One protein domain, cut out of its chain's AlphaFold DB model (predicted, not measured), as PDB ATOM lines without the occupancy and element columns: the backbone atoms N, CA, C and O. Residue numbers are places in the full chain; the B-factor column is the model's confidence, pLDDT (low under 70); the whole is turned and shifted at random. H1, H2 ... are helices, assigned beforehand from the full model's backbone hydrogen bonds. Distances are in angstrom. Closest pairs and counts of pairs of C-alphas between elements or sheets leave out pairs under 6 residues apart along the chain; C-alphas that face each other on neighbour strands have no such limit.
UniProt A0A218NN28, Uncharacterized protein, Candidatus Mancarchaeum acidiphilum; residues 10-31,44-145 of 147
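AT A GLANCE: This is residues 10 to 31 and 44 to 145 of the 147 residues of an uncharacterized protein of Candidatus Mancarchaeum acidiphilum (UniProt A0A218NN28). A compact cluster of crossed helices is gathered round H2, which runs through the middle, with H1 and H8 crossing it on roughly opposite sides. H3, H4, H5 and H6 pack on H2 as well, H7 packs on H4, and residues 26 to 31 stick out past the end of the body. The printed part has 124 residues, with eight named helices, H1 to H8 in order along the chain, and no named strand; the class is all helix. It is compact, with a radius of gyration of the C-alphas of 13.7 A and spans of 41 by 34 by 26 A.

HOW THE PARTS SIT: H1, residues 10 to 28, touches the hub H2, residues 44 to 58, with residues 16 to 20 alone; their closest C-alphas, those of Ile 17 and Ala 52, are 6.6 A apart. H2 also touches H8, residues 128 to 143, about perpendicular at 77 degrees, the closest C-alphas being those of Glu 51 and Ala 134, 5.0 A apart. H3, residues 64 to 71, touches H2 about perpendicular at 82 degrees, with the C-alphas of Phe 58 and Tyr 67 closest at 5.1 A. H4, residues 80 to 91, touches H2 opposite ways at 37 degrees, only just a steep tilt, closest at the C-alphas of Ile 53 and Glu 90, 5.5 A. H5, residues 93 to 96, touches H2 at the C-alphas of Ile 53 and Trp 94, their closest, 5.0 A. H6, residues 99 to 108, touches H2 the same way at a steep tilt of 67 degrees, with the C-alphas of Ile 55 and Ile 102 closest at 6.4 A. H7, residues 112 to 122, touches H4 at the C-alphas of Lys 83 and Asn 122, their closest, 5.4 A. H7 and H8 form a helical hairpin but only just touch, with 3 pairs of C-alphas within 8 A, closest at Leu 119 and Arg 128, 6.7 A. H1 and H8 are apart, as are H2 and H7. Every O i to N i+4 pair is within hydrogen-bond range in H1, H2, H3, H4, H6, H7 and H8; H5 is too short for such a pair.

IN THESE COORDINATES: H1 begins at C-alpha 10, (206.045, 120.239, 181.519), and is 27.0 A long. H2 begins at C-alpha 44, (222.065, 114.809, 186.450), and is 21.2 A long. H8 is 22.7 A long and ends at C-alpha 143, (210.901, 119.363, 169.469).

THE WHOLE: The C-alphas of Lys 30 and Ser 74 are the two farthest apart, 42.9 A. Residues 32 to 43 are not printed, and C-alphas 31 and 44 across this cut are 21.3 A apart. Of the links that are printed whole, none is long. Confidence is low, with pLDDT under 70, at residues 29 to 31 and residue 145.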
ATOM      1  N   PHE A  10     205.798 119.036 180.712       84.25
ATOM      2  CA  PHE A  10     206.045 120.239 181.519       84.25
ATOM      3  C   PHE A  10     205.771 120.022 183.010       84.25
ATOM      4  O   PHE A  10     206.559 120.466 183.845       84.25
ATOM      5  N   ASP A  11     204.702 119.293 183.350       84.50
ATOM      6  CA  ASP A  11     204.420 118.919 184.740       84.50
ATOM      7  C   ASP A  11     205.541 118.047 185.302       84.50
ATOM      8  O   ASP A  11     205.945 118.205 186.453       84.50
ATOM      9  N   VAL A  12     206.062 117.112 184.503       87.31
ATOM     10  CA  VAL A  12     207.169 116.244 184.922       87.31
ATOM     11  C   VAL A  12     208.430 117.068 185.190       87.31
ATOM     12  O   VAL A  12     209.032 116.898 186.253       87.31
ATOM     13  N   LEU A  13     208.786 117.989 184.289       89.19
ATOM     14  CA  LEU A  13     209.959 118.852 184.443       89.19
ATOM     15  C   LEU A  13     209.827 119.794 185.651       89.19
ATOM     16  O   LEU A  13     210.705 119.803 186.512       89.19
ATOM     17  N   SER A  14     208.709 120.515 185.788       89.81
ATOM     18  CA  SER A  14     208.465 121.400 186.941       89.81
ATOM     19  C   SER A  14     208.492 120.625 188.269       89.81
ATOM     20  O   SER A  14     209.129 121.055 189.231       89.81
ATOM     21  N   ASN A  15     207.911 119.417 188.317       90.56
ATOM     22  CA  ASN A  15     207.985 118.556 189.501       90.56
ATOM     23  C   ASN A  15     209.412 118.071 189.802       90.56
ATOM     24  O   ASN A  15     209.777 117.940 190.973       90.56
ATOM     25  N   ALA A  16     210.216 117.769 188.779       91.81
ATOM     26  CA  ALA A  16     211.614 117.383 188.954       91.81
ATOM     27  C   ALA A  16     212.433 118.545 189.537       91.81
ATOM     28  O   ALA A  16     213.145 118.356 190.525       91.81
ATOM     29  N   ILE A  17     212.249 119.755 189.001       93.44
ATOM     30  CA  ILE A  17     212.870 120.986 189.503       93.44
ATOM     31  C   ILE A  17     212.448 121.253 190.953       93.44
ATOM     32  O   ILE A  17     213.293 121.545 191.797       93.44
ATOM     33  N   HIS A  18     211.166 121.083 191.284       92.94
ATOM     34  CA  HIS A  18     210.685 121.257 192.654       92.94
ATOM     35  C   HIS A  18     211.309 120.249 193.632       92.94
ATOM     36  O   HIS A  18     211.731 120.607 194.730       92.94
ATOM     37  N   LYS A  19     211.435 118.974 193.241       92.62
ATOM     38  CA  LYS A  19     212.143 117.974 194.062       92.62
ATOM     39  C   LYS A  19     213.606 118.359 194.277       92.62
ATOM     40  O   LYS A  19     214.123 118.197 195.384       92.62
ATOM     41  N   LEU A  20     214.254 118.879 193.236       93.44
ATOM     42  CA  LEU A  20     215.631 119.346 193.302       93.44
ATOM     43  C   LEU A  20     215.779 120.563 194.227       93.44
ATOM     44  O   LEU A  20     216.714 120.601 195.024       93.44
ATOM     45  N   SER A  21     214.847 121.518 194.196       92.75
ATOM     46  CA  SER A  21     214.893 122.697 195.071       92.75
ATOM     47  C   SER A  21     214.655 122.351 196.544       92.75
ATOM     48  O   SER A  21     215.328 122.885 197.432       92.75
ATOM     49  N   VAL A  22     213.769 121.391 196.829       90.56
ATOM     50  CA  VAL A  22     213.597 120.837 198.182       90.56
ATOM     51  C   VAL A  22     214.879 120.146 198.655       90.56
ATOM     52  O   VAL A  22     215.296 120.340 199.801       90.56
ATOM     53  N   LYS A  23     215.540 119.378 197.776       88.50
ATOM     54  CA  LYS A  23     216.842 118.760 198.067       88.50
ATOM     55  C   LYS A  23     217.893 119.827 198.391       88.50
ATOM     56  O   LYS A  23     218.512 119.721 199.446       88.50
ATOM     57  N   ASP A  24     218.021 120.868 197.568       86.69
ATOM     58  CA  ASP A  24     218.934 122.007 197.769       86.69
ATOM     59  C   ASP A  24     218.735 122.667 199.144       86.69
ATOM     60  O   ASP A  24     219.664 122.756 199.947       86.69
ATOM     61  N   SER A  25     217.486 122.986 199.484       84.56
ATOM     62  CA  SER A  25     217.119 123.623 200.758       84.56
ATOM     63  C   SER A  25     217.420 122.719 201.967       84.56
ATOM     64  O   SER A  25     217.881 123.156 203.028       84.56
ATOM     65  N   SER A  26     217.199 121.409 201.812       81.75
ATOM     66  CA  SER A  26     217.525 120.416 202.841       81.75
ATOM     67  C   SER A  26     219.035 120.255 203.061       81.75
ATOM     68  O   SER A  26     219.455 119.857 204.146       81.75
ATOM     69  N   MET A  27     219.850 120.558 202.048       76.44
ATOM     70  CA  MET A  27     221.308 120.516 202.136       76.44
ATOM     71  C   MET A  27     221.849 121.783 202.795       76.44
ATOM     72  O   MET A  27     222.711 121.677 203.665       76.44
ATOM     73  N   GLU A  28     221.315 122.962 202.457       74.06
ATOM     74  CA  GLU A  28     221.693 124.227 203.106       74.06
ATOM     75  C   GLU A  28     221.486 124.175 204.624       74.06
ATOM     76  O   GLU A  28     222.385 124.540 205.377       74.06
ATOM     77  N   SER A  29     220.362 123.614 205.080       68.81
ATOM     78  CA  SER A  29     220.067 123.438 206.513       68.81
ATOM     79  C   SER A  29     220.941 122.398 207.230       68.81
ATOM     80  O   SER A  29     220.994 122.389 208.459       68.81
ATOM     81  N   LYS A  30     221.638 121.517 206.496       67.06
ATOM     82  CA  LYS A  30     222.469 120.432 207.052       67.06
ATOM     83  C   LYS A  30     223.974 120.663 206.922       67.06
ATOM     84  O   LYS A  30     224.735 119.847 207.446       67.06
ATOM     85  N   ARG A  31     224.417 121.750 206.279       59.50
ATOM     86  CA  ARG A  31     225.846 122.087 206.106       59.50
ATOM     87  C   ARG A  31     226.628 122.184 207.427       59.50
ATOM     88  O   ARG A  31     227.836 121.986 207.409       59.50
ATOM     89  N   GLU A  44     223.458 114.654 186.893       92.25
ATOM     90  CA  GLU A  44     222.065 114.809 186.450       92.25
ATOM     91  C   GLU A  44     221.341 115.931 187.203       92.25
ATOM     92  O   GLU A  44     220.648 116.734 186.584       92.25
ATOM     93  N   ASP A  45     221.534 116.034 188.523       93.50
ATOM     94  CA  ASP A  45     220.975 117.124 189.326       93.50
ATOM     95  C   ASP A  45     221.537 118.481 188.877       93.50
ATOM     96  O   ASP A  45     220.799 119.457 188.766       93.50
ATOM     97  N   ASN A  46     222.844 118.548 188.602       94.19
ATOM     98  CA  ASN A  46     223.484 119.773 188.123       94.19
ATOM     99  C   ASN A  46     222.967 120.164 186.731       94.19
ATOM    100  O   ASN A  46     222.762 121.348 186.466       94.19
ATOM    101  N   LEU A  47     222.725 119.182 185.858       96.12
ATOM    102  CA  LEU A  47     222.147 119.420 184.538       96.12
ATOM    103  C   LEU A  47     220.711 119.943 184.657       96.12
ATOM    104  O   LEU A  47     220.395 120.975 184.074       96.12
ATOM    105  N   LEU A  48     219.878 119.299 185.481       95.94
ATOM    106  CA  LEU A  48     218.507 119.734 185.748       95.94
ATOM    107  C   LEU A  48     218.463 121.132 186.384       95.94
ATOM    108  O   LEU A  48     217.598 121.942 186.052       95.94
ATOM    109  N   LYS A  49     219.416 121.450 187.269       96.44
ATOM    110  CA  LYS A  49     219.565 122.801 187.820       96.44
ATOM    111  C   LYS A  49     219.903 123.813 186.727       96.44
ATOM    112  O   LYS A  49     219.311 124.886 186.701       96.44
ATOM    113  N   ALA A  50     220.822 123.487 185.819       97.31
ATOM    114  CA  ALA A  50     221.163 124.364 184.701       97.31
ATOM    115  C   ALA A  50     219.960 124.586 183.766       97.31
ATOM    116  O   ALA A  50     219.705 125.725 183.379       97.31
ATOM    117  N   GLU A  51     219.176 123.542 183.471       96.38
ATOM    118  CA  GLU A  51     217.918 123.658 182.715       96.38
ATOM    119  C   GLU A  51     216.946 124.626 183.404       96.38
ATOM    120  O   GLU A  51     216.447 125.567 182.784       96.38
ATOM    121  N   ALA A  52     216.747 124.446 184.712       96.88
ATOM    122  CA  ALA A  52     215.914 125.319 185.526       96.88
ATOM    123  C   ALA A  52     216.403 126.778 185.471       96.88
ATOM    124  O   ALA A  52     215.629 127.690 185.192       96.88
ATOM    125  N   ILE A  53     217.698 127.024 185.667       97.88
ATOM    126  CA  ILE A  53     218.246 128.386 185.647       97.88
ATOM    127  C   ILE A  53     218.062 129.036 184.275       97.88
ATOM    128  O   ILE A  53     217.737 130.220 184.223       97.88
ATOM    129  N   ILE A  54     218.214 128.295 183.174       97.06
ATOM    130  CA  ILE A  54     217.937 128.817 181.827       97.06
ATOM    131  C   ILE A  54     216.469 129.240 181.714       97.06
ATOM    132  O   ILE A  54     216.189 130.366 181.304       97.06
ATOM    133  N   ILE A  55     215.537 128.378 182.133       96.12
ATOM    134  CA  ILE A  55     214.099 128.676 182.090       96.12
ATOM    135  C   ILE A  55     213.774 129.918 182.932       96.12
ATOM    136  O   ILE A  55     213.121 130.839 182.446       96.12
ATOM    137  N   ALA A  56     214.280 129.997 184.164       97.38
ATOM    138  CA  ALA A  56     214.075 131.154 185.034       97.38
ATOM    139  C   ALA A  56     214.763 132.427 184.510       97.38
ATOM    140  O   ALA A  56     214.260 133.531 184.711       97.38
ATOM    141  N   SER A  57     215.898 132.303 183.823       97.25
ATOM    142  CA  SER A  57     216.589 133.448 183.217       97.25
ATOM    143  C   SER A  57     215.827 133.996 182.018       97.25
ATOM    144  O   SER A  57     215.937 135.177 181.717       97.25
ATOM    145  N   PHE A  58     215.082 133.159 181.299       96.31
ATOM    146  CA  PHE A  58     214.428 133.559 180.054       96.31
ATOM    147  C   PHE A  58     212.927 133.806 180.203       96.31
ATOM    148  O   PHE A  58     212.341 134.389 179.297       96.31
ATOM    149  N   SER A  59     212.310 133.393 181.315       96.12
ATOM    150  CA  SER A  59     210.891 133.640 181.589       96.12
ATOM    151  C   SER A  59     210.688 135.099 181.990       96.12
ATOM    152  O   SER A  59     211.432 135.647 182.808       96.12
ATOM    153  N   SER A  60     209.648 135.726 181.441       95.56
ATOM    154  CA  SER A  60     209.271 137.102 181.761       95.56
ATOM    155  C   SER A  60     208.857 137.264 183.225       95.56
ATOM    156  O   SER A  60     209.093 138.322 183.811       95.56
ATOM    157  N   GLY A  61     208.285 136.215 183.826       93.88
ATOM    158  CA  GLY A  61     207.836 136.205 185.218       93.88
ATOM    159  C   GLY A  61     208.980 136.185 186.233       93.88
ATOM    160  O   GLY A  61     208.809 136.649 187.359       93.88
ATOM    161  N   HIS A  62     210.153 135.695 185.827       95.12
ATOM    162  CA  HIS A  62     211.327 135.579 186.692       95.12
ATOM    163  C   HIS A  62     212.393 136.624 186.359       95.12
ATOM    164  O   HIS A  62     212.935 137.252 187.266       95.12
ATOM    165  N   SER A  63     212.676 136.861 185.080       96.31
ATOM    166  CA  SER A  63     213.819 137.668 184.636       96.31
ATOM    167  C   SER A  63     213.425 138.590 183.486       96.31
ATOM    168  O   SER A  63     213.822 138.413 182.330       96.31
ATOM    169  N   TRP A  64     212.608 139.595 183.807       95.31
ATOM    170  CA  TRP A  64     212.055 140.524 182.821       95.31
ATOM    171  C   TRP A  64     213.127 141.235 181.984       95.31
ATOM    172  O   TRP A  64     212.921 141.462 180.791       95.31
ATOM    173  N   LYS A  65     214.276 141.597 182.570       96.31
ATOM    174  CA  LYS A  65     215.329 142.329 181.847       96.31
ATOM    175  C   LYS A  65     215.976 141.428 180.808       96.31
ATOM    176  O   LYS A  65     216.128 141.840 179.657       96.31
ATOM    177  N   THR A  66     216.270 140.187 181.186       96.31
ATOM    178  CA  THR A  66     216.791 139.174 180.260       96.31
ATOM    179  C   THR A  66     215.771 138.831 179.173       96.31
ATOM    180  O   THR A  66     216.110 138.863 177.990       96.31
ATOM    181  N   TYR A  67     214.505 138.601 179.536       95.56
ATOM    182  CA  TYR A  67     213.417 138.376 178.577       95.56
ATOM    183  C   TYR A  67     213.323 139.512 177.546       95.56
ATOM    184  O   TYR A  67     213.268 139.279 176.336       95.56
ATOM    185  N   ASN A  68     213.346 140.760 178.012       93.88
ATOM    186  CA  ASN A  68     213.216 141.947 177.174       93.88
ATOM    187  C   ASN A  68     214.451 142.171 176.274       93.88
ATOM    188  O   ASN A  68     214.311 142.624 175.134       93.88
ATOM    189  N   ALA A  69     215.648 141.807 176.747       94.19
ATOM    190  CA  ALA A  69     216.867 141.790 175.938       94.19
ATOM    191  C   ALA A  69     216.787 140.762 174.794       94.19
ATOM    192  O   ALA A  69     217.222 141.040 173.676       94.19
ATOM    193  N   LEU A  70     216.185 139.596 175.048       91.62
ATOM    194  CA  LEU A  70     216.035 138.523 174.060       91.62
ATOM    195  C   LEU A  70     214.943 138.811 173.019       91.62
ATOM    196  O   LEU A  70     215.141 138.540 171.835       91.62
ATOM    197  N   THR A  71     213.808 139.363 173.449       90.75
ATOM    198  CA  THR A  71     212.610 139.549 172.609       90.75
ATOM    199  C   THR A  71     212.585 140.889 171.888       90.75
ATOM    200  O   THR A  71     212.499 140.940 170.662       90.75
ATOM    201  N   ASN A  72     212.686 141.981 172.644       87.19
ATOM    202  CA  ASN A  72     212.509 143.339 172.134       87.19
ATOM    203  C   ASN A  72     213.841 144.035 171.843       87.19
ATOM    204  O   ASN A  72     213.847 145.084 171.202       87.19
ATOM    205  N   ARG A  73     214.962 143.480 172.330       83.44
ATOM    206  CA  ARG A  73     216.325 144.023 172.169       83.44
ATOM    207  C   ARG A  73     216.465 145.478 172.625       83.44
ATOM    208  O   ARG A  73     217.302 146.217 172.116       83.44
ATOM    209  N   SER A  74     215.638 145.894 173.580       85.31
ATOM    210  CA  SER A  74     215.708 147.232 174.178       85.31
ATOM    211  C   SER A  74     216.763 147.329 175.285       85.31
ATOM    212  O   SER A  74     217.100 148.429 175.714       85.31
ATOM    213  N   ILE A  75     217.288 146.184 175.727       91.31
ATOM    214  CA  ILE A  75     218.349 146.043 176.725       91.31
ATOM    215  C   ILE A  75     219.445 145.168 176.116       91.31
ATOM    216  O   ILE A  75     219.152 144.184 175.435       91.31
ATOM    217  N   GLU A  76     220.706 145.520 176.347       93.94
ATOM    218  CA  GLU A  76     221.846 144.740 175.864       93.94
ATOM    219  C   GLU A  76     222.085 143.498 176.740       93.94
ATOM    220  O   GLU A  76     221.999 143.558 177.969       93.94
ATOM    221  N   LEU A  77     222.447 142.367 176.121       93.75
ATOM    222  CA  LEU A  77     222.676 141.090 176.822       93.75
ATOM    223  C   LEU A  77     223.884 141.096 177.775       93.75
ATOM    224  O   LEU A  77     223.991 140.214 178.623       93.75
ATOM    225  N   ASN A  78     224.803 142.050 177.619       95.75
ATOM    226  CA  ASN A  78     225.981 142.251 178.470       95.75
ATOM    227  C   ASN A  78     225.772 143.332 179.547       95.75
ATOM    228  O   ASN A  78     226.723 143.650 180.273       95.75
ATOM    229  N   SER A  79     224.569 143.907 179.635       96.94
ATOM    230  CA  SER A  79     224.236 144.920 180.634       96.94
ATOM    231  C   SER A  79     224.257 144.341 182.048       96.94
ATOM    232  O   SER A  79     224.017 143.150 182.268       96.94
ATOM    233  N   ASP A  80     224.517 145.197 183.032       97.12
ATOM    234  CA  ASP A  80     224.548 144.774 184.434       97.12
ATOM    235  C   ASP A  80     223.162 144.360 184.949       97.12
ATOM    236  O   ASP A  80     223.065 143.506 185.826       97.12
ATOM    237  N   GLU A  81     222.089 144.886 184.351       95.81
ATOM    238  CA  GLU A  81     220.715 144.467 184.645       95.81
ATOM    239  C   GLU A  81     220.485 142.993 184.276       95.81
ATOM    240  O   GLU A  81     219.939 142.237 185.075       95.81
ATOM    241  N   VAL A  82     220.947 142.565 183.095       96.81
ATOM    242  CA  VAL A  82     220.827 141.168 182.634       96.81
ATOM    243  C   VAL A  82     221.707 140.233 183.469       96.81
ATOM    244  O   VAL A  82     221.270 139.141 183.834       96.81
ATOM    245  N   LYS A  83     222.912 140.672 183.855       97.00
ATOM    246  CA  LYS A  83     223.773 139.901 184.770       97.00
ATOM    247  C   LYS A  83     223.132 139.729 186.145       97.00
ATOM    248  O   LYS A  83     223.218 138.647 186.721       97.00
ATOM    249  N   SER A  84     222.500 140.781 186.670       96.75
ATOM    250  CA  SER A  84     221.783 140.728 187.949       96.75
ATOM    251  C   SER A  84     220.609 139.755 187.879       96.75
ATOM    252  O   SER A  84     220.477 138.906 188.758       96.75
ATOM    253  N   ASP A  85     219.811 139.816 186.806       96.62
ATOM    254  CA  ASP A  85     218.715 138.874 186.557       96.62
ATOM    255  C   ASP A  85     219.214 137.426 186.552       96.62
ATOM    256  O   ASP A  85     218.652 136.580 187.250       96.62
ATOM    257  N   TYR A  86     220.303 137.151 185.827       97.31
ATOM    258  CA  TYR A  86     220.926 135.829 185.816       97.31
ATOM    259  C   TYR A  86     221.373 135.396 187.217       97.31
ATOM    260  O   TYR A  86     221.060 134.282 187.628       97.31
ATOM    261  N   LYS A  87     222.058 136.254 187.983       97.25
ATOM    262  CA  LYS A  87     222.522 135.894 189.334       97.25
ATOM    263  C   LYS A  87     221.372 135.631 190.303       97.25
ATOM    264  O   LYS A  87     221.470 134.740 191.146       97.25
ATOM    265  N   GLU A  88     220.260 136.346 190.175       97.31
ATOM    266  CA  GLU A  88     219.047 136.032 190.933       97.31
ATOM    267  C   GLU A  88     218.402 134.719 190.475       97.31
ATOM    268  O   GLU A  88     217.946 133.931 191.312       97.31
ATOM    269  N   ALA A  89     218.387 134.459 189.165       97.00
ATOM    270  CA  ALA A  89     217.881 133.217 188.603       97.00
ATOM    271  C   ALA A  89     218.697 132.004 189.051       97.00
ATOM    272  O   ALA A  89     218.108 131.001 189.441       97.00
ATOM    273  N   GLU A  90     220.023 132.126 189.066       96.38
ATOM    274  CA  GLU A  90     220.984 131.130 189.539       96.38
ATOM    275  C   GLU A  90     220.811 130.832 191.033       96.38
ATOM    276  O   GLU A  90     220.820 129.674 191.463       96.38
ATOM    277  N   LYS A  91     220.628 131.885 191.836       94.94
ATOM    278  CA  LYS A  91     220.540 131.764 193.288       94.94
ATOM    279  C   LYS A  91     219.205 131.181 193.737       94.94
ATOM    280  O   LYS A  91     219.203 130.250 194.539       94.94
ATOM    281  N   GLU A  92     218.095 131.723 193.235       94.88
ATOM    282  CA  GLU A  92     216.789 131.477 193.851       94.88
ATOM    283  C   GLU A  92     215.634 131.262 192.874       94.88
ATOM    284  O   GLU A  92     214.827 130.360 193.102       94.88
ATOM    285  N   LYS A  93     215.531 132.026 191.777       95.94
ATOM    286  CA  LYS A  93     214.303 131.984 190.951       95.94
ATOM    287  C   LYS A  93     214.089 130.637 190.256       95.94
ATOM    288  O   LYS A  93     212.953 130.244 190.013       95.94
ATOM    289  N   TRP A  94     215.155 129.873 190.010       96.25
ATOM    290  CA  TRP A  94     215.040 128.522 189.452       96.25
ATOM    291  C   TRP A  94     214.207 127.561 190.321       96.25
ATOM    292  O   TRP A  94     213.676 126.575 189.817       96.25
ATOM    293  N   LYS A  95     214.059 127.839 191.624       95.00
ATOM    294  CA  LYS A  95     213.350 126.974 192.580       95.00
ATOM    295  C   LYS A  95     211.824 127.041 192.459       95.00
ATOM    296  O   LYS A  95     211.148 126.159 192.995       95.00
ATOM    297  N   SER A  96     211.289 128.065 191.794       94.00
ATOM    298  CA  SER A  96     209.853 128.368 191.699       94.00
ATOM    299  C   SER A  96     209.308 128.313 190.265       94.00
ATOM    300  O   SER A  96     208.282 128.924 189.967       94.00
ATOM    301  N   ILE A  97     209.968 127.563 189.379       94.38
ATOM    302  CA  ILE A  97     209.553 127.408 187.979       94.38
ATOM    303  C   ILE A  97     208.223 126.669 187.876       94.38
ATOM    304  O   ILE A  97     208.057 125.540 188.347       94.38
ATOM    305  N   SER A  98     207.293 127.311 187.184       92.56
ATOM    306  CA  SER A  98     205.960 126.809 186.892       92.56
ATOM    307  C   SER A  98     205.858 126.231 185.479       92.56
ATOM    308  O   SER A  98     206.694 126.476 184.612       92.56
ATOM    309  N   GLU A  99     204.772 125.505 185.215       90.94
ATOM    310  CA  GLU A  99     204.437 125.026 183.869       90.94
ATOM    311  C   GLU A  99     204.319 126.180 182.854       90.94
ATOM    312  O   GLU A  99     204.738 126.053 181.703       90.94
ATOM    313  N   SER A 100     203.770 127.325 183.279       91.12
ATOM    314  CA  SER A 100     203.638 128.518 182.435       91.12
ATOM    315  C   SER A 100     204.982 129.091 182.005       91.12
ATOM    316  O   SER A 100     205.101 129.509 180.857       91.12
ATOM    317  N   ASP A 101     205.991 129.055 182.879       93.62
ATOM    318  CA  ASP A 101     207.339 129.525 182.543       93.62
ATOM    319  C   ASP A 101     207.938 128.669 181.427       93.62
ATOM    320  O   ASP A 101     208.427 129.184 180.428       93.62
ATOM    321  N   ILE A 102     207.825 127.343 181.555       91.50
ATOM    322  CA  ILE A 102     208.357 126.397 180.569       91.50
ATOM    323  C   ILE A 102     207.663 126.593 179.211       91.50
ATOM    324  O   ILE A 102     208.324 126.658 178.172       91.50
ATOM    325  N   LYS A 103     206.333 126.755 179.218       89.75
ATOM    326  CA  LYS A 103     205.548 127.048 178.007       89.75
ATOM    327  C   LYS A 103     205.935 128.376 177.365       89.75
ATOM    328  O   LYS A 103     205.904 128.484 176.140       89.75
ATOM    329  N   GLU A 104     206.270 129.396 178.148       91.56
ATOM    330  CA  GLU A 104     206.729 130.673 177.604       91.56
ATOM    331  C   GLU A 104     208.039 130.499 176.827       91.56
ATOM    332  O   GLU A 104     208.127 130.940 175.679       91.56
ATOM    333  N   ILE A 105     209.018 129.784 177.395       90.75
ATOM    334  CA  ILE A 105     210.311 129.547 176.731       90.75
ATOM    335  C   ILE A 105     210.145 128.778 175.427       90.75
ATOM    336  O   ILE A 105     210.751 129.145 174.420       90.75
ATOM    337  N   LEU A 106     209.286 127.757 175.420       87.12
ATOM    338  CA  LEU A 106     208.967 127.005 174.208       87.12
ATOM    339  C   LEU A 106     208.464 127.928 173.084       87.12
ATOM    340  O   LEU A 106     208.862 127.792 171.926       87.12
ATOM    341  N   ASN A 107     207.625 128.906 173.423       87.00
ATOM    342  CA  ASN A 107     207.038 129.825 172.449       87.00
ATOM    343  C   ASN A 107     207.991 130.949 172.004       87.00
ATOM    344  O   ASN A 107     207.809 131.503 170.918       87.00
ATOM    345  N   LEU A 108     209.013 131.276 172.798       85.88
ATOM    346  CA  LEU A 108     209.946 132.375 172.530       85.88
ATOM    347  C   LEU A 108     210.885 132.141 171.336       85.88
ATOM    348  O   LEU A 108     211.435 133.107 170.810       85.88
ATOM    349  N   ARG A 109     211.076 130.886 170.894       80.94
ATOM    350  CA  ARG A 109     211.956 130.507 169.763       80.94
ATOM    351  C   ARG A 109     213.330 131.193 169.804       80.94
ATOM    352  O   ARG A 109     213.776 131.816 168.839       80.94
ATOM    353  N   ILE A 110     214.011 131.083 170.939       88.94
ATOM    354  CA  ILE A 110     215.330 131.690 171.141       88.94
ATOM    355  C   ILE A 110     216.347 131.000 170.226       88.94
ATOM    356  O   ILE A 110     216.534 129.788 170.282       88.94
ATOM    357  N   SER A 111     217.020 131.770 169.369       90.88
ATOM    358  CA  SER A 111     218.064 131.226 168.491       90.88
ATOM    359  C   SER A 111     219.307 130.809 169.284       90.88
ATOM    360  O   SER A 111     219.698 131.515 170.218       90.88
ATOM    361  N   ASP A 112     220.010 129.771 168.827       93.44
ATOM    362  CA  ASP A 112     221.256 129.310 169.458       93.44
ATOM    363  C   ASP A 112     222.313 130.423 169.554       93.44
ATOM    364  O   ASP A 112     223.032 130.511 170.543       93.44
ATOM    365  N   ASN A 113     222.380 131.331 168.574       94.19
ATOM    366  CA  ASN A 113     223.305 132.466 168.623       94.19
ATOM    367  C   ASN A 113     223.018 133.406 169.810       94.19
ATOM    368  O   ASN A 113     223.941 133.818 170.507       94.19
ATOM    369  N   LEU A 114     221.744 133.724 170.066       93.69
ATOM    370  CA  LEU A 114     221.358 134.564 171.207       93.69
ATOM    371  C   LEU A 114     221.643 133.865 172.535       93.69
ATOM    372  O   LEU A 114     222.194 134.491 173.439       93.69
ATOM    373  N   PHE A 115     221.344 132.567 172.626       95.94
ATOM    374  CA  PHE A 115     221.696 131.770 173.798       95.94
ATOM    375  C   PHE A 115     223.211 131.784 174.050       95.94
ATOM    376  O   PHE A 115     223.646 132.066 175.162       95.94
ATOM    377  N   MET A 116     224.031 131.562 173.017       96.56
ATOM    378  CA  MET A 116     225.494 131.556 173.149       96.56
ATOM    379  C   MET A 116     226.059 132.927 173.543       96.56
ATOM    380  O   MET A 116     227.020 132.990 174.309       96.56
ATOM    381  N   GLN A 117     225.465 134.025 173.066       96.06
ATOM    382  CA  GLN A 117     225.836 135.376 173.498       96.06
ATOM    383  C   GLN A 117     225.481 135.613 174.965       96.06
ATOM    384  O   GLN A 117     226.338 136.044 175.736       96.06
ATOM    385  N   TRP A 118     224.249 135.289 175.370       96.56
ATOM    386  CA  TRP A 118     223.830 135.388 176.767       96.56
ATOM    387  C   TRP A 118     224.745 134.558 177.678       96.56
ATOM    388  O   TRP A 118     225.242 135.071 178.680       96.56
ATOM    389  N   LEU A 119     225.051 133.324 177.275       96.88
ATOM    390  CA  LEU A 119     225.954 132.420 177.981       96.88
ATOM    391  C   LEU A 119     227.357 133.019 178.134       96.88
ATOM    392  O   LEU A 119     227.963 132.941 179.200       96.88
ATOM    393  N   PHE A 120     227.885 133.625 177.070       96.88
ATOM    394  CA  PHE A 120     229.213 134.226 177.079       96.88
ATOM    395  C   PHE A 120     229.317 135.426 178.029       96.88
ATOM    396  O   PHE A 120     230.366 135.607 178.651       96.88
ATOM    397  N   PHE A 121     228.266 136.240 178.134       96.12
ATOM    398  CA  PHE A 121     228.288 137.457 178.948       96.12
ATOM    399  C   PHE A 121     227.915 137.241 180.412       96.12
ATOM    400  O   PHE A 121     228.410 137.981 181.259       96.12
ATOM    401  N   ASN A 122     227.052 136.265 180.699       96.50
ATOM    402  CA  ASN A 122     226.425 136.147 182.014       96.50
ATOM    403  C   ASN A 122     226.943 134.953 182.819       96.50
ATOM    404  O   ASN A 122     227.052 135.068 184.034       96.50
ATOM    405  N   VAL A 123     227.326 133.852 182.164       95.88
ATOM    406  CA  VAL A 123     227.720 132.608 182.842       95.88
ATOM    407  C   VAL A 123     229.239 132.473 182.932       95.88
ATOM    408  O   VAL A 123     229.980 132.744 181.970       95.88
ATOM    409  N   ASP A 124     229.708 132.002 184.087       94.62
ATOM    410  CA  ASP A 124     231.122 131.765 184.350       94.62
ATOM    411  C   ASP A 124     231.686 130.686 183.424       94.62
ATOM    412  O   ASP A 124     231.022 129.710 183.075       94.62
ATOM    413  N   LYS A 125     232.932 130.877 182.973       94.25
ATOM    414  CA  LYS A 125     233.542 130.076 181.896       94.25
ATOM    415  C   LYS A 125     233.487 128.570 182.162       94.25
ATOM    416  O   LYS A 125     233.228 127.814 181.225       94.25
ATOM    417  N   ASP A 126     233.707 128.170 183.407       94.38
ATOM    418  CA  ASP A 126     233.803 126.768 183.815       94.38
ATOM    419  C   ASP A 126     232.434 126.067 183.838       94.38
ATOM    420  O   ASP A 126     232.355 124.847 183.714       94.38
ATOM    421  N   GLU A 127     231.344 126.836 183.898       93.19
ATOM    422  CA  GLU A 127     229.973 126.320 183.917       93.19
ATOM    423  C   GLU A 127     229.341 126.285 182.520       93.19
ATOM    424  O   GLU A 127     228.341 125.608 182.285       93.19
ATOM    425  N   ARG A 128     229.927 126.962 181.527       95.69
ATOM    426  CA  ARG A 128     229.297 127.107 180.202       95.69
ATOM    427  C   ARG A 128     228.985 125.781 179.521       95.69
ATOM    428  O   ARG A 128     227.995 125.692 178.803       95.69
ATOM    429  N   GLU A 129     229.804 124.754 179.732       96.62
ATOM    430  CA  GLU A 129     229.567 123.441 179.128       96.62
ATOM    431  C   GLU A 129     228.313 122.749 179.673       96.62
ATOM    432  O   GLU A 129     227.589 122.126 178.894       96.62
ATOM    433  N   ILE A 130     227.995 122.887 180.967       96.62
ATOM    434  CA  ILE A 130     226.764 122.288 181.500       96.62
ATOM    435  C   ILE A 130     225.523 123.017 180.981       96.62
ATOM    436  O   ILE A 130     224.553 122.374 180.591       96.62
ATOM    437  N   TYR A 131     225.594 124.343 180.847       97.62
ATOM    438  CA  TYR A 131     224.511 125.142 180.276       97.62
ATOM    439  C   TYR A 131     224.271 124.839 178.793       97.62
ATOM    440  O   TYR A 131     223.123 124.775 178.363       97.62
ATOM    441  N   LYS A 132     225.324 124.608 177.998       97.12
ATOM    442  CA  LYS A 132     225.162 124.180 176.597       97.12
ATOM    443  C   LYS A 132     224.446 122.838 176.488       97.12
ATOM    444  O   LYS A 132     223.564 122.693 175.647       97.12
ATOM    445  N   LYS A 133     224.815 121.870 177.335       96.69
ATOM    446  CA  LYS A 133     224.149 120.560 177.386       96.69
ATOM    447  C   LYS A 133     222.684 120.701 177.794       96.69
ATOM    448  O   LYS A 133     221.823 120.139 177.126       96.69
ATOM    449  N   ALA A 134     222.410 121.499 178.826       96.19
ATOM    450  CA  ALA A 134     221.054 121.794 179.281       96.19
ATOM    451  C   ALA A 134     220.206 122.430 178.169       96.19
ATOM    452  O   ALA A 134     219.079 122.011 177.937       96.19
ATOM    453  N   TRP A 135     220.763 123.388 177.424       95.50
ATOM    454  CA  TRP A 135     220.070 124.013 176.296       95.50
ATOM    455  C   TRP A 135     219.743 123.028 175.171       95.50
ATOM    456  O   TRP A 135     218.636 123.053 174.639       95.50
ATOM    457  N   GLY A 136     220.684 122.139 174.832       93.69
ATOM    458  CA  GLY A 136     220.442 121.062 173.871       93.69
ATOM    459  C   GLY A 136     219.276 120.171 174.299       93.69
ATOM    460  O   GLY A 136     218.351 119.966 173.521       93.69
ATOM    461  N   LYS A 137     219.270 119.743 175.566       91.62
ATOM    462  CA  LYS A 137     218.206 118.905 176.127       91.62
ATOM    463  C   LYS A 137     216.845 119.605 176.160       91.62
ATOM    464  O   LYS A 137     215.858 119.007 175.754       91.62
ATOM    465  N   ILE A 138     216.791 120.880 176.556       90.06
ATOM    466  CA  ILE A 138     215.556 121.683 176.496       90.06
ATOM    467  C   ILE A 138     214.995 121.693 175.069       90.06
ATOM    468  O   ILE A 138     213.800 121.492 174.878       90.06
ATOM    469  N   LYS A 139     215.848 121.903 174.061       89.38
ATOM    470  CA  LYS A 139     215.419 121.914 172.656       89.38
ATOM    471  C   LYS A 139     214.914 120.555 172.181       89.38
ATOM    472  O   LYS A 139     213.868 120.517 171.548       89.38
ATOM    473  N   GLU A 140     215.626 119.473 172.490       87.56
ATOM    474  CA  GLU A 140     215.199 118.108 172.152       87.56
ATOM    475  C   GLU A 140     213.829 117.804 172.770       87.56
ATOM    476  O   GLU A 140     212.902 117.396 172.072       87.56
ATOM    477  N   GLU A 141     213.661 118.104 174.060       82.12
ATOM    478  CA  GLU A 141     212.384 117.925 174.750       82.12
ATOM    479  C   GLU A 141     211.269 118.771 174.112       82.12
ATOM    480  O   GLU A 141     210.130 118.316 174.028       82.12
ATOM    481  N   PHE A 142     211.577 119.980 173.640       81.31
ATOM    482  CA  PHE A 142     210.625 120.889 172.998       81.31
ATOM    483  C   PHE A 142     210.234 120.470 171.574       81.31
ATOM    484  O   PHE A 142     209.073 120.638 171.192       81.31
ATOM    485  N   GLU A 143     211.166 119.911 170.803       78.31
ATOM    486  CA  GLU A 143     210.901 119.363 169.469       78.31
ATOM    487  C   GLU A 143     210.006 118.119 169.563       78.31
ATOM    488  O   GLU A 143     208.966 118.073 168.908       78.31
ATOM    489  N   GLU A 144     210.297 117.188 170.481       72.69
ATOM    490  CA  GLU A 144     209.455 116.005 170.741       72.69
ATOM    491  C   GLU A 144     208.047 116.328 171.284       72.69
ATOM    492  O   GLU A 144     207.234 115.426 171.490       72.69
ATOM    493  N   MET A 145     207.783 117.582 171.649       63.91
ATOM    494  CA  MET A 145     206.478 118.044 172.133       63.91
ATOM    495  C   MET A 145     205.634 118.711 171.043       63.91
ATOM    496  O   MET A 145     204.457 118.988 171.284       63.91
TER     497      MET A 145